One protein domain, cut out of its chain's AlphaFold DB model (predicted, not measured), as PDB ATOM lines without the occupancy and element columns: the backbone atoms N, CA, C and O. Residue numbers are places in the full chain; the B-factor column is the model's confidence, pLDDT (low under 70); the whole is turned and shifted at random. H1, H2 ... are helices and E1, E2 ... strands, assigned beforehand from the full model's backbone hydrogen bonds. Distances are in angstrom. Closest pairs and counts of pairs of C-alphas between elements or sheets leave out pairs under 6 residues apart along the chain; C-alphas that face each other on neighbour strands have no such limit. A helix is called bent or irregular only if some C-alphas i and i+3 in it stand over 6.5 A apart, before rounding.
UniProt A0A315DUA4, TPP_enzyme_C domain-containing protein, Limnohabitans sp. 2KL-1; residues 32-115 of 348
ATOM      1  N   ILE A  32     113.880  79.680 112.276       96.69
ATOM      2  CA  ILE A  32     113.757  78.527 111.379       96.69
ATOM      3  C   ILE A  32     112.860  78.923 110.210       96.69
ATOM      4  O   ILE A  32     111.708  79.303 110.409       96.69
ATOM      5  N   ILE A  33     113.389  78.798 108.992       95.69
ATOM      6  CA  ILE A  33     112.643  79.020 107.751       95.69
ATOM      7  C   ILE A  33     112.401  77.660 107.092       95.69
ATOM      8  O   ILE A  33     113.351  76.992 106.680       95.69
ATOM      9  N   GLY A  34     111.139  77.242 107.013       93.94
ATOM     10  CA  GLY A  34     110.710  76.075 106.248       93.94
ATOM     11  C   GLY A  34     110.408  76.470 104.806       93.94
ATOM     12  O   GLY A  34     109.540  77.305 104.575       93.94
ATOM     13  N   LEU A  35     111.125  75.874 103.853       92.69
ATOM     14  CA  LEU A  35     110.916  76.054 102.413       92.69
ATOM     15  C   LEU A  35     110.267  74.784 101.850       92.69
ATOM     16  O   LEU A  35     110.900  73.728 101.895       92.69
ATOM     17  N   GLU A  36     109.020  74.880 101.378       89.06
ATOM     18  CA  GLU A  36     108.184  73.732 100.964       89.06
ATOM     19  C   GLU A  36     108.151  72.607 102.021       89.06
ATOM     20  O   GLU A  36     108.168  71.411 101.718       89.06
ATOM     21  N   LEU A  37     108.168  72.986 103.304       86.25
ATOM     22  CA  LEU A  37     108.186  72.040 104.414       86.25
ATOM     23  C   LEU A  37     106.760  71.583 104.742       86.25
ATOM     24  O   LEU A  37     106.010  72.282 105.418       86.25
ATOM     25  N   SER A  38     106.416  70.378 104.296       78.19
ATOM     26  CA  SER A  38     105.097  69.747 104.472       78.19
ATOM     27  C   SER A  38     104.736  69.417 105.929       78.19
ATOM     28  O   SER A  38     103.563  69.414 106.292       78.19
ATOM     29  N   ASP A  39     105.730  69.123 106.772       82.69
ATOM     30  CA  ASP A  39     105.536  68.746 108.174       82.69
ATOM     31  C   ASP A  39     106.441  69.574 109.091       82.69
ATOM     32  O   ASP A  39     107.500  69.151 109.581       82.69
ATOM     33  N   PHE A  40     106.014  70.817 109.303       88.44
ATOM     34  CA  PHE A  40     106.698  71.737 110.201       88.44
ATOM     35  C   PHE A  40     106.643  71.235 111.652       88.44
ATOM     36  O   PHE A  40     107.644  71.300 112.372       88.44
ATOM     37  N   TRP A  41     105.509  70.661 112.075       90.12
ATOM     38  CA  TRP A  41     105.316  70.193 113.447       90.12
ATOM     39  C   TRP A  41     106.314  69.105 113.815       90.12
ATOM     40  O   TRP A  41     106.993  69.225 114.834       90.12
ATOM     41  N   ALA A  42     106.461  68.065 112.990       86.88
ATOM     42  CA  ALA A  42     107.406  66.991 113.271       86.88
ATOM     43  C   ALA A  42     108.860  67.404 113.085       86.88
ATOM     44  O   ALA A  42     109.742  66.643 113.483       86.88
ATOM     45  N   THR A  43     109.130  68.559 112.478       89.56
ATOM     46  CA  THR A  43     110.476  69.131 112.420       89.56
ATOM     47  C   THR A  43     110.847  69.699 113.784       89.56
ATOM     48  O   THR A  43     111.867  69.295 114.350       89.56
ATOM     49  N   VAL A  44     109.987  70.546 114.357       93.56
ATOM     50  CA  VAL A  44     110.279  71.294 115.592       93.56
ATOM     51  C   VAL A  44     109.780  70.635 116.878       93.56
ATOM     52  O   VAL A  44     110.180  71.050 117.960       93.56
ATOM     53  N   ASN A  45     108.988  69.568 116.787       92.06
ATOM     54  CA  ASN A  45     108.492  68.811 117.936       92.06
ATOM     55  C   ASN A  45     108.791  67.315 117.817       92.06
ATOM     56  O   ASN A  45     109.093  66.768 116.754       92.06
ATOM     57  N   ALA A  46     108.663  66.626 118.941       88.75
ATOM     58  CA  ALA A  46     108.642  65.182 119.048       88.75
ATOM     59  C   ALA A  46     107.401  64.732 119.826       88.75
ATOM     60  O   ALA A  46     106.916  65.431 120.713       88.75
ATOM     61  N   TYR A  47     106.926  63.529 119.509       85.31
ATOM     62  CA  TYR A  47     105.920  62.823 120.292       85.31
ATOM     63  C   TYR A  47     106.475  61.471 120.718       85.31
ATOM     64  O   TYR A  47     107.029  60.744 119.888       85.31
ATOM     65  N   THR A  48     106.312  61.131 121.991       79.25
ATOM     66  CA  THR A  48     106.690  59.826 122.534       79.25
ATOM     67  C   THR A  48     105.440  59.130 123.037       79.25
ATOM     68  O   THR A  48     104.923  59.496 124.078       79.25
ATOM     69  N   ASP A  49     104.969  58.125 122.302       70.19
ATOM     70  CA  ASP A  49     103.663  57.479 122.519       70.19
ATOM     71  C   ASP A  49     103.701  56.263 123.471       70.19
ATOM     72  O   ASP A  49     102.717  55.564 123.621       70.19
ATOM     73  N   ASN A  50     104.847  55.925 124.076       62.69
ATOM     74  CA  ASN A  50     104.985  54.719 124.914       62.69
ATOM     75  C   ASN A  50     106.226  54.789 125.819       62.69
ATOM     76  O   ASN A  50     107.196  54.049 125.631       62.69
ATOM     77  N   ASN A  51     106.216  55.713 126.780       57.56
ATOM     78  CA  ASN A  51     107.166  55.672 127.894       57.56
ATOM     79  C   ASN A  51     106.629  54.779 129.029       57.56
ATOM     80  O   ASN A  51     105.533  54.234 128.922       57.56
ATOM     81  N   SER A  52     107.354  54.686 130.146       57.91
ATOM     82  CA  SER A  52     106.898  54.088 131.420       57.91
ATOM     83  C   SER A  52     105.610  54.703 132.006       57.91
ATOM     84  O   SER A  52     105.189  54.311 133.085       57.91
ATOM     85  N   ASN A  53     104.987  55.653 131.306       60.78
ATOM     86  CA  ASN A  53     103.799  56.415 131.690       60.78
ATOM     87  C   ASN A  53     102.489  55.751 131.223       60.78
ATOM     88  O   ASN A  53     101.581  56.433 130.761       60.78
ATOM     89  N   GLU A  54     102.404  54.419 131.269       65.31
ATOM     90  CA  GLU A  54     101.144  53.679 131.048       65.31
ATOM     91  C   GLU A  54     100.443  53.934 129.691       65.31
ATOM     92  O   GLU A  54      99.247  53.712 129.545       65.31
ATOM     93  N   GLY A  55     101.185  54.373 128.666       65.25
ATOM     94  CA  GLY A  55     100.626  54.693 127.342       65.25
ATOM     95  C   GLY A  55     100.154  56.143 127.174       65.25
ATOM     96  O   GLY A  55      99.620  56.490 126.124       65.25
ATOM     97  N   HIS A  56     100.385  57.024 128.153       70.62
ATOM     98  CA  HIS A  56     100.201  58.462 127.966       70.62
ATOM     99  C   HIS A  56     101.345  59.046 127.134       70.62
ATOM    100  O   HIS A  56     102.497  59.102 127.577       70.62
ATOM    101  N   GLY A  57     101.027  59.496 125.920       75.31
ATOM    102  CA  GLY A  57     102.027  60.078 125.040       75.31
ATOM    103  C   GLY A  57     102.446  61.495 125.443       75.31
ATOM    104  O   GLY A  57     101.613  62.327 125.796       75.31
ATOM    105  N   THR A  58     103.744  61.791 125.355       82.81
ATOM    106  CA  THR A  58     104.324  63.091 125.723       82.81
ATOM    107  C   THR A  58     104.786  63.870 124.495       82.81
ATOM    108  O   THR A  58     105.480  63.342 123.621       82.81
ATOM    109  N   ASN A  59     104.403  65.147 124.421       86.88
ATOM    110  CA  ASN A  59     104.967  66.094 123.462       86.88
ATOM    111  C   ASN A  59     106.259  66.693 124.031       86.88
ATOM    112  O   ASN A  59     106.334  66.992 125.221       86.88
ATOM    113  N   ALA A  60     107.252  66.911 123.174       89.69
ATOM    114  CA  ALA A  60     108.461  67.653 123.507       89.69
ATOM    115  C   ALA A  60     108.818  68.611 122.367       89.69
ATOM    116  O   ALA A  60     108.766  68.225 121.198       89.69
ATOM    117  N   SER A  61     109.211  69.838 122.705       92.62
ATOM    118  CA  SER A  61     109.801  70.771 121.741       92.62
ATOM    119  C   SER A  61     111.257  70.388 121.467       92.62
ATOM    120  O   SER A  61     111.969  69.928 122.361       92.62
ATOM    121  N   ARG A  62     111.710  70.586 120.229       94.56
ATOM    122  CA  ARG A  62     113.122  70.482 119.823       94.56
ATOM    123  C   ARG A  62     113.797  71.838 119.679       94.56
ATOM    124  O   ARG A  62     114.977  71.869 119.349       94.56
ATOM    125  N   ILE A  63     113.056  72.923 119.866       95.81
ATOM    126  CA  ILE A  63     113.503  74.298 119.651       95.81
ATOM    127  C   ILE A  63     113.394  75.095 120.951       95.81
ATOM    128  O   ILE A  63     112.629  74.730 121.852       95.81
ATOM    129  N   LYS A  64     114.132  76.203 121.029       95.88
ATOM    130  CA  LYS A  64     114.009  77.161 122.131       95.88
ATOM    131  C   LYS A  64     112.631  77.849 122.088       95.88
ATOM    132  O   LYS A  64     112.157  78.105 120.977       95.88
ATOM    133  N   PRO A  65     111.990  78.157 123.231       93.75
ATOM    134  CA  PRO A  65     110.667  78.794 123.266       93.75
ATOM    135  C   PRO A  65     110.542  80.076 122.426       93.75
ATOM    136  O   PRO A  65     109.486  80.345 121.870       93.75
ATOM    137  N   GLU A  66     111.621  80.845 122.312       95.38
ATOM    138  CA  GLU A  66     111.710  82.119 121.594       95.38
ATOM    139  C   GLU A  66     112.070  81.993 120.103       95.38
ATOM    140  O   GLU A  66     112.220  83.004 119.415       95.38
ATOM    141  N   THR A  67     112.232  80.767 119.595       97.75
ATOM    142  CA  THR A  67     112.600  80.526 118.191       97.75
ATOM    143  C   THR A  67     111.483  80.996 117.265       97.75
ATOM    144  O   THR A  67     110.364  80.493 117.342       97.75
ATOM    145  N   ARG A  68     111.798  81.898 116.334       98.12
ATOM    146  CA  ARG A  68     110.848  82.362 115.315       98.12
ATOM    147  C   ARG A  68     110.701  81.340 114.195       98.12
ATOM    148  O   ARG A  68     111.696  80.886 113.628       98.12
ATOM    149  N   LEU A  69     109.467  81.018 113.835       97.62
ATOM    150  CA  LEU A  69     109.126  80.065 112.786       97.62
ATOM    151  C   LEU A  69     108.533  80.791 111.577       97.62
ATOM    152  O   LEU A  69     107.533  81.498 111.687       97.62
ATOM    153  N   ILE A  70     109.137  80.584 110.410       97.00
ATOM    154  CA  ILE A  70     108.697  81.154 109.135       97.00
ATOM    155  C   ILE A  70     108.418  80.007 108.165       97.00
ATOM    156  O   ILE A  70     109.276  79.146 107.973       97.00
ATOM    157  N   SER A  71     107.246  80.003 107.535       94.50
ATOM    158  CA  SER A  71     106.877  79.051 106.481       94.50
ATOM    159  C   SER A  71     106.770  79.768 105.139       94.50
ATOM    160  O   SER A  71     106.056  80.764 105.041       94.50
ATOM    161  N   ILE A  72     107.463  79.260 104.118       94.81
ATOM    162  CA  ILE A  72     107.250  79.606 102.707       94.81
ATOM    163  C   ILE A  72     106.907  78.302 101.989       94.81
ATOM    164  O   ILE A  72     107.785  77.455 101.789       94.81
ATOM    165  N   ASN A  73     105.625  78.098 101.700       90.31
ATOM    166  CA  ASN A  73     105.130  76.806 101.243       90.31
ATOM    167  C   ASN A  73     103.919  76.952 100.315       90.31
ATOM    168  O   ASN A  73     102.900  77.536 100.688       90.31
ATOM    169  N   SER A  74     104.011  76.370  99.121       89.19
ATOM    170  CA  SER A  74     102.913  76.337  98.156       89.19
ATOM    171  C   SER A  74     101.782  75.391  98.580       89.19
ATOM    172  O   SER A  74     100.619  75.623  98.241       89.19
ATOM    173  N   VAL A  75     102.090  74.365  99.386       80.19
ATOM    174  CA  VAL A  75     101.125  73.370  99.888       80.19
ATOM    175  C   VAL A  75     100.052  74.012 100.768       80.19
ATOM    176  O   VAL A  75      98.926  73.521 100.811       80.19
ATOM    177  N   ASP A  76     100.339  75.158 101.388       79.38
ATOM    178  CA  ASP A  76      99.356  75.903 102.178       79.38
ATOM    179  C   ASP A  76      98.134  76.335 101.338       79.38
ATOM    180  O   ASP A  76      97.044  76.506 101.880       79.38
ATOM    181  N   LEU A  77      98.279  76.439 100.009       82.88
ATOM    182  CA  LEU A  77      97.178  76.714  99.073       82.88
ATOM    183  C   LEU A  77      96.301  75.479  98.793       82.88
ATOM    184  O   LEU A  77      95.151  75.607  98.352       82.88
ATOM    185  N   LEU A  78      96.847  74.281  99.020       75.75
ATOM    186  CA  LEU A  78      96.184  72.999  98.793       75.75
ATOM    187  C   LEU A  78      95.389  72.536 100.014       75.75
ATOM    188  O   LEU A  78      94.419  71.803  99.838       75.75
ATOM    189  N   THR A  79      95.748  72.988 101.217       68.94
ATOM    190  CA  THR A  79      95.068  72.626 102.466       68.94
ATOM    191  C   THR A  79      93.581  72.989 102.408       68.94
ATOM    192  O   THR A  79      93.208  74.164 102.355       68.94
ATOM    193  N   LYS A  80      92.708  71.975 102.409       66.88
ATOM    194  CA  LYS A  80      91.249  72.134 102.516       66.88
ATOM    195  C   LYS A  80      90.773  71.736 103.914       66.88
ATOM    196  O   LYS A  80      91.554  71.387 104.791       66.88
ATOM    197  N   SER A  81      89.461  71.789 104.137       59.69
ATOM    198  CA  SER A  81      88.802  71.469 105.412       59.69
ATOM    199  C   SER A  81      88.982  70.016 105.889       59.69
ATOM    200  O   SER A  81      88.467  69.664 106.949       59.69
ATOM    201  N   ASN A  82      89.679  69.158 105.136       59.94
ATOM    202  CA  ASN A  82      89.900  67.767 105.503       59.94
ATOM    203  C   ASN A  82      91.200  67.615 106.308       59.94
ATOM    204  O   ASN A  82      92.293  67.914 105.838       59.94
ATOM    205  N   TYR A  83      91.079  67.080 107.522       57.31
ATOM    206  CA  TYR A  83      92.185  66.818 108.451       57.31
ATOM    207  C   TYR A  83      93.214  65.794 107.933       57.31
ATOM    208  O   TYR A  83      94.218  65.556 108.596       57.31
ATOM    209  N   GLN A  84      92.961  65.146 106.789       58.47
ATOM    210  CA  GLN A  84      93.921  64.249 106.139       58.47
ATOM    211  C   GLN A  84      94.973  64.993 105.299       58.47
ATOM    212  O   GLN A  84      96.004  64.400 104.982       58.47
ATOM    213  N   ASP A  85      94.741  66.269 104.974       52.59
ATOM    214  CA  ASP A  85      95.598  67.047 104.067       52.59
ATOM    215  C   ASP A  85      96.818  67.664 104.774       52.59
ATOM    216  O   ASP A  85      97.778  68.074 104.126       52.59
ATOM    217  N   PHE A  86      96.815  67.707 106.108       57.62
ATOM    218  CA  PHE A  86      97.914  68.220 106.922       57.62
ATOM    219  C   PHE A  86      98.108  67.353 108.169       57.62
ATOM    220  O   PHE A  86      97.199  66.660 108.621       57.62
ATOM    221  N   GLN A  87      99.326  67.333 108.714       70.56
ATOM    222  CA  GLN A  87      99.630  66.539 109.907       70.56
ATOM    223  C   GLN A  87      99.141  67.237 111.179       70.56
ATOM    224  O   GLN A  87      98.114  67.909 111.203       70.56
ATOM    225  N   ARG A  88      99.891  67.111 112.276       79.81
ATOM    226  CA  ARG A  88      99.688  68.001 113.412       79.81
ATOM    227  C   ARG A  88      99.989  69.426 112.959       79.81
ATOM    228  O   ARG A  88     101.043  69.688 112.388       79.81
ATOM    229  N   PHE A  89      99.050  70.329 113.207       81.94
ATOM    230  CA  PHE A  89      99.222  71.736 112.885       81.94
ATOM    231  C   PHE A  89     100.339  72.342 113.747       81.94
ATOM    232  O   PHE A  89     100.380  72.125 114.959       81.94
ATOM    233  N   GLN A  90     101.238  73.105 113.125       88.88
ATOM    234  CA  GLN A  90     102.258  73.892 113.815       88.88
ATOM    235  C   GLN A  90     101.910  75.367 113.678       88.88
ATOM    236  O   GLN A  90     101.826  75.882 112.568       88.88
ATOM    237  N   VAL A  91     101.765  76.056 114.807       90.38
ATOM    238  CA  VAL A  91     101.665  77.517 114.802       90.38
ATOM    239  C   VAL A  91     103.023  78.083 114.385       90.38
ATOM    240  O   VAL A  91     104.045  77.720 114.973       90.38
ATOM    241  N   VAL A  92     103.027  78.939 113.363       93.25
ATOM    242  CA  VAL A  92     104.210  79.653 112.859       93.25
ATOM    243  C   VAL A  92     104.012  81.161 113.016       93.25
ATOM    244  O   VAL A  92     102.879  81.633 113.014       93.25
ATOM    245  N   ASP A  93     105.100  81.920 113.163       97.50
ATOM    246  CA  ASP A  93     105.046  83.379 113.337       97.50
ATOM    247  C   ASP A  93     104.722  84.107 112.030       97.50
ATOM    248  O   ASP A  93     103.998  85.101 112.028       97.50
ATOM    249  N   VAL A  94     105.288  83.630 110.919       96.38
ATOM    250  CA  VAL A  94     105.087  84.210 109.588       96.38
ATOM    251  C   VAL A  94     104.785  83.090 108.605       96.38
ATOM    252  O   VAL A  94     105.635  82.241 108.336       96.38
ATOM    253  N   GLN A  95     103.577  83.101 108.052       93.25
ATOM    254  CA  GLN A  95     103.148  82.167 107.019       93.25
ATOM    255  C   GLN A  95     103.070  82.886 105.672       93.25
ATOM    256  O   GLN A  95     102.390  83.902 105.541       93.25
ATOM    257  N   MET A  96     103.766  82.356 104.670       94.38
ATOM    258  CA  MET A  96     103.765  82.850 103.298       94.38
ATOM    259  C   MET A  96     103.364  81.707 102.364       94.38
ATOM    260  O   MET A  96     104.157  80.808 102.087       94.38
ATOM    261  N   ALA A  97     102.125  81.748 101.873       92.94
ATOM    262  CA  ALA A  97     101.631  80.802 100.880       92.94
ATOM    263  C   ALA A  97     102.201  81.164  99.497       92.94
ATOM    264  O   ALA A  97     101.616  81.950  98.751       92.94
ATOM    265  N   ALA A  98     103.393  80.653  99.199       93.25
ATOM    266  CA  ALA A  98     104.159  80.978  98.002       93.25
ATOM    267  C   ALA A  98     105.090  79.824  97.618       93.25
ATOM    268  O   ALA A  98     105.513  79.055  98.477       93.25
ATOM    269  N   ASP A  99     105.442  79.754  96.335       92.94
ATOM    270  CA  ASP A  99     106.473  78.843  95.834       92.94
ATOM    271  C   ASP A  99     107.864  79.286  96.319       92.94
ATOM    272  O   ASP A  99     108.293  80.430  96.104       92.94
ATOM    273  N   ALA A 100     108.588  78.380  96.979       91.62
ATOM    274  CA  ALA A 100     109.902  78.682  97.535       91.62
ATOM    275  C   ALA A 100     110.934  79.033  96.458       91.62
ATOM    276  O   ALA A 100     111.737  79.948  96.661       91.62
ATOM    277  N   GLN A 101     110.915  78.349  95.309       92.00
ATOM    278  CA  GLN A 101     111.887  78.582  94.240       92.00
ATOM    279  C   GLN A 101     111.773  80.005  93.679       92.00
ATOM    280  O   GLN A 101     112.784  80.688  93.510       92.00
ATOM    281  N   THR A 102     110.550  80.469  93.447       95.00
ATOM    282  CA  THR A 102     110.238  81.805  92.928       95.00
ATOM    283  C   THR A 102     110.504  82.890  93.971       95.00
ATOM    284  O   THR A 102     110.893  84.002  93.623       95.00
ATOM    285  N   THR A 103     110.358  82.571  95.262       95.75
ATOM    286  CA  THR A 103     110.572  83.522  96.367       95.75
ATOM    287  C   THR A 103     112.057  83.734  96.701       95.75
ATOM    288  O   THR A 103     112.455  84.819  97.136       95.75
ATOM    289  N   LEU A 104     112.900  82.714  96.501       94.81
ATOM    290  CA  LEU A 104     114.305  82.716  96.926       94.81
ATOM    291  C   LEU A 104     115.144  83.905  96.417       94.81
ATOM    292  O   LEU A 104     115.876  84.461  97.237       94.81
ATOM    293  N   PRO A 105     115.078  84.336  95.140       97.12
ATOM    294  CA  PRO A 105     115.878  85.464  94.655       97.12
ATOM    295  C   PRO A 105     115.631  86.760  95.438       97.12
ATOM    296  O   PRO A 105     116.582  87.358  95.947       97.12
ATOM    297  N   SER A 106     114.364  87.140  95.615       97.06
ATOM    298  CA  SER A 106     113.975  88.347  96.356       97.06
ATOM    299  C   SER A 106     114.321  88.237  97.841       97.06
ATOM    300  O   SER A 106     114.772  89.206  98.449       97.06
ATOM    301  N   LEU A 107     114.173  87.044  98.430       95.81
ATOM    302  CA  LEU A 107     114.584  86.798  99.812       95.81
ATOM    303  C   LEU A 107     116.102  86.956  99.986       95.81
ATOM    304  O   LEU A 107     116.552  87.569 100.951       95.81
ATOM    305  N   ILE A 108     116.902  86.432  99.052       96.50
ATOM    306  CA  ILE A 108     118.363  86.569  99.074       96.50
ATOM    307  C   ILE A 108     118.766  88.042  98.976       96.50
ATOM    308  O   ILE A 108     119.652  88.475  99.714       96.50
ATOM    309  N   GLU A 109     118.134  88.811  98.091       97.62
ATOM    310  CA  GLU A 109     118.380  90.248  97.958       97.62
ATOM    311  C   GLU A 109     118.033  90.999  99.248       97.62
ATOM    312  O   GLU A 109     118.877  91.716  99.785       97.62
ATOM    313  N   ALA A 110     116.842  90.763  99.804       96.19
ATOM    314  CA  ALA A 110     116.406  91.382 101.051       96.19
ATOM    315  C   ALA A 110     117.360  91.065 102.215       96.19
ATOM    316  O   ALA A 110     117.758  91.964 102.956       96.19
ATOM    317  N   VAL A 111     117.792  89.804 102.346       94.44
ATOM    318  CA  VAL A 111     118.759  89.390 103.376       94.44
ATOM    319  C   VAL A 111     120.112  90.066 103.168       94.44
ATOM    320  O   VAL A 111     120.713  90.509 104.141       94.44
ATOM    321  N   ARG A 112     120.604  90.180 101.927       93.50
ATOM    322  CA  ARG A 112     121.876  90.866 101.638       93.50
ATOM    323  C   ARG A 112     121.817  92.349 101.987       93.50
ATOM    324  O   ARG A 112     122.767  92.847 102.583       93.50
ATOM    325  N   SER A 113     120.718  93.019 101.651       95.50
ATOM    326  CA  SER A 113     120.507  94.440 101.943       95.50
ATOM    327  C   SER A 113     120.350  94.708 103.440       95.50
ATOM    328  O   SER A 113     120.833  95.722 103.936       95.50
ATOM    329  N   ALA A 114     119.715  93.791 104.173       94.62
ATOM    330  CA  ALA A 114     119.517  93.915 105.613       94.62
ATOM    331  C   ALA A 114     120.732  93.472 106.446       94.62
ATOM    332  O   ALA A 114     120.773  93.769 107.639       94.62
ATOM    333  N   LEU A 115     121.692  92.737 105.868       92.94
ATOM    334  CA  LEU A 115     122.807  92.152 106.611       92.94
ATOM    335  C   LEU A 115     123.840  93.221 107.018       92.94
ATOM    336  O   LEU A 115     124.559  93.733 106.155       92.94
TER     337      LEU A 115
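What this domain is: This is residues 32 to 115 of the 348 residues of the protein "TPP_enzyme_C domain-containing protein" of Limnohabitans sp. 2KL-1 (UniProt A0A315DUA4). A small parallel sheet of three short strands, E1, E4 and E5, has the hairpin E2 and E3 reaching away to one end of the domain and the helix H3 at the other end, where residues 105 to 115 stick out. Two short helices, H1 and H2, graze the sheet, and the long link from H2 to E5 makes a wide loop whose residues 79 to 84 stick out. The 84 printed residues include three named helices and five named strands, in the order E1 H1 E2 E3 E4 H2 E5 H3; the class is mixed, helices and strands. The sheet runs E1 E4 E5, and E2 and E3 form an antiparallel sheet of two. The whole is flat and loose, with a radius of gyration of the C-alphas of 15.9 A and spans of 53 by 32 by 16 A.

How they stand to each other: E1, residues 32 to 35, is an edge strand and the parallel neighbour of E4, residues 68 to 72, at 8 degrees; N 34 and O 70 are within hydrogen-bond range at 2.8 A. H1, residues 40 to 44, only grazes this sheet; the closest C-alphas of E1 and H1 are those of Gly 34 and Phe 40, 7.1 A apart. E2, residues 45 to 48, and E3, residues 58 to 61, form an antiparallel hairpin at 158 degrees, with N 46 and O 60 2.8 A apart, within hydrogen-bond range. E2 is apart from E4. E4 is the inner strand of the larger sheet, parallel at 5 degrees to the other edge strand, E5, residues 94 to 96; N 96 and O 71 are within hydrogen-bond range at 2.8 A. E4, H2 and E5 make a strand-helix-strand unit, two parallel neighbour strands with a helix between them in the chain, with a right-handed crossover; H2, residues 74 to 77, only grazes the sheet. H3, residues 100 to 114, grazes the sheet with residues 100 to 104; the closest C-alphas of E1 and H3 are those of Leu 35 and Ala 100, 5.6 A apart. In H1 the O i to N i+4 pair is within hydrogen-bond range, in H3 9 of 11 are, and H2 is too short for such a pair.

Where its parts are: E1 begins with C-alpha 32 at (113.757, 78.527, 111.379). E2 is 10.3 A long, E3 10.2 A, E4 13.4 A and H3 19.7 A. H3 is irregular, but only just: C-alphas 102 and 105 are 6.9 A apart. It ends with C-alpha 114 at (119.517, 93.915, 105.613).

The domain as a whole: The two C-alphas farthest apart are those of Glu 54 and Ser 113, at 53.7 A. The printed part has no cut. The link from H2 to E5, 16 residues, is long. The mean pLDDT of the printed part is 85.3; residues 50 to 55 and 79 to 86 are under 70.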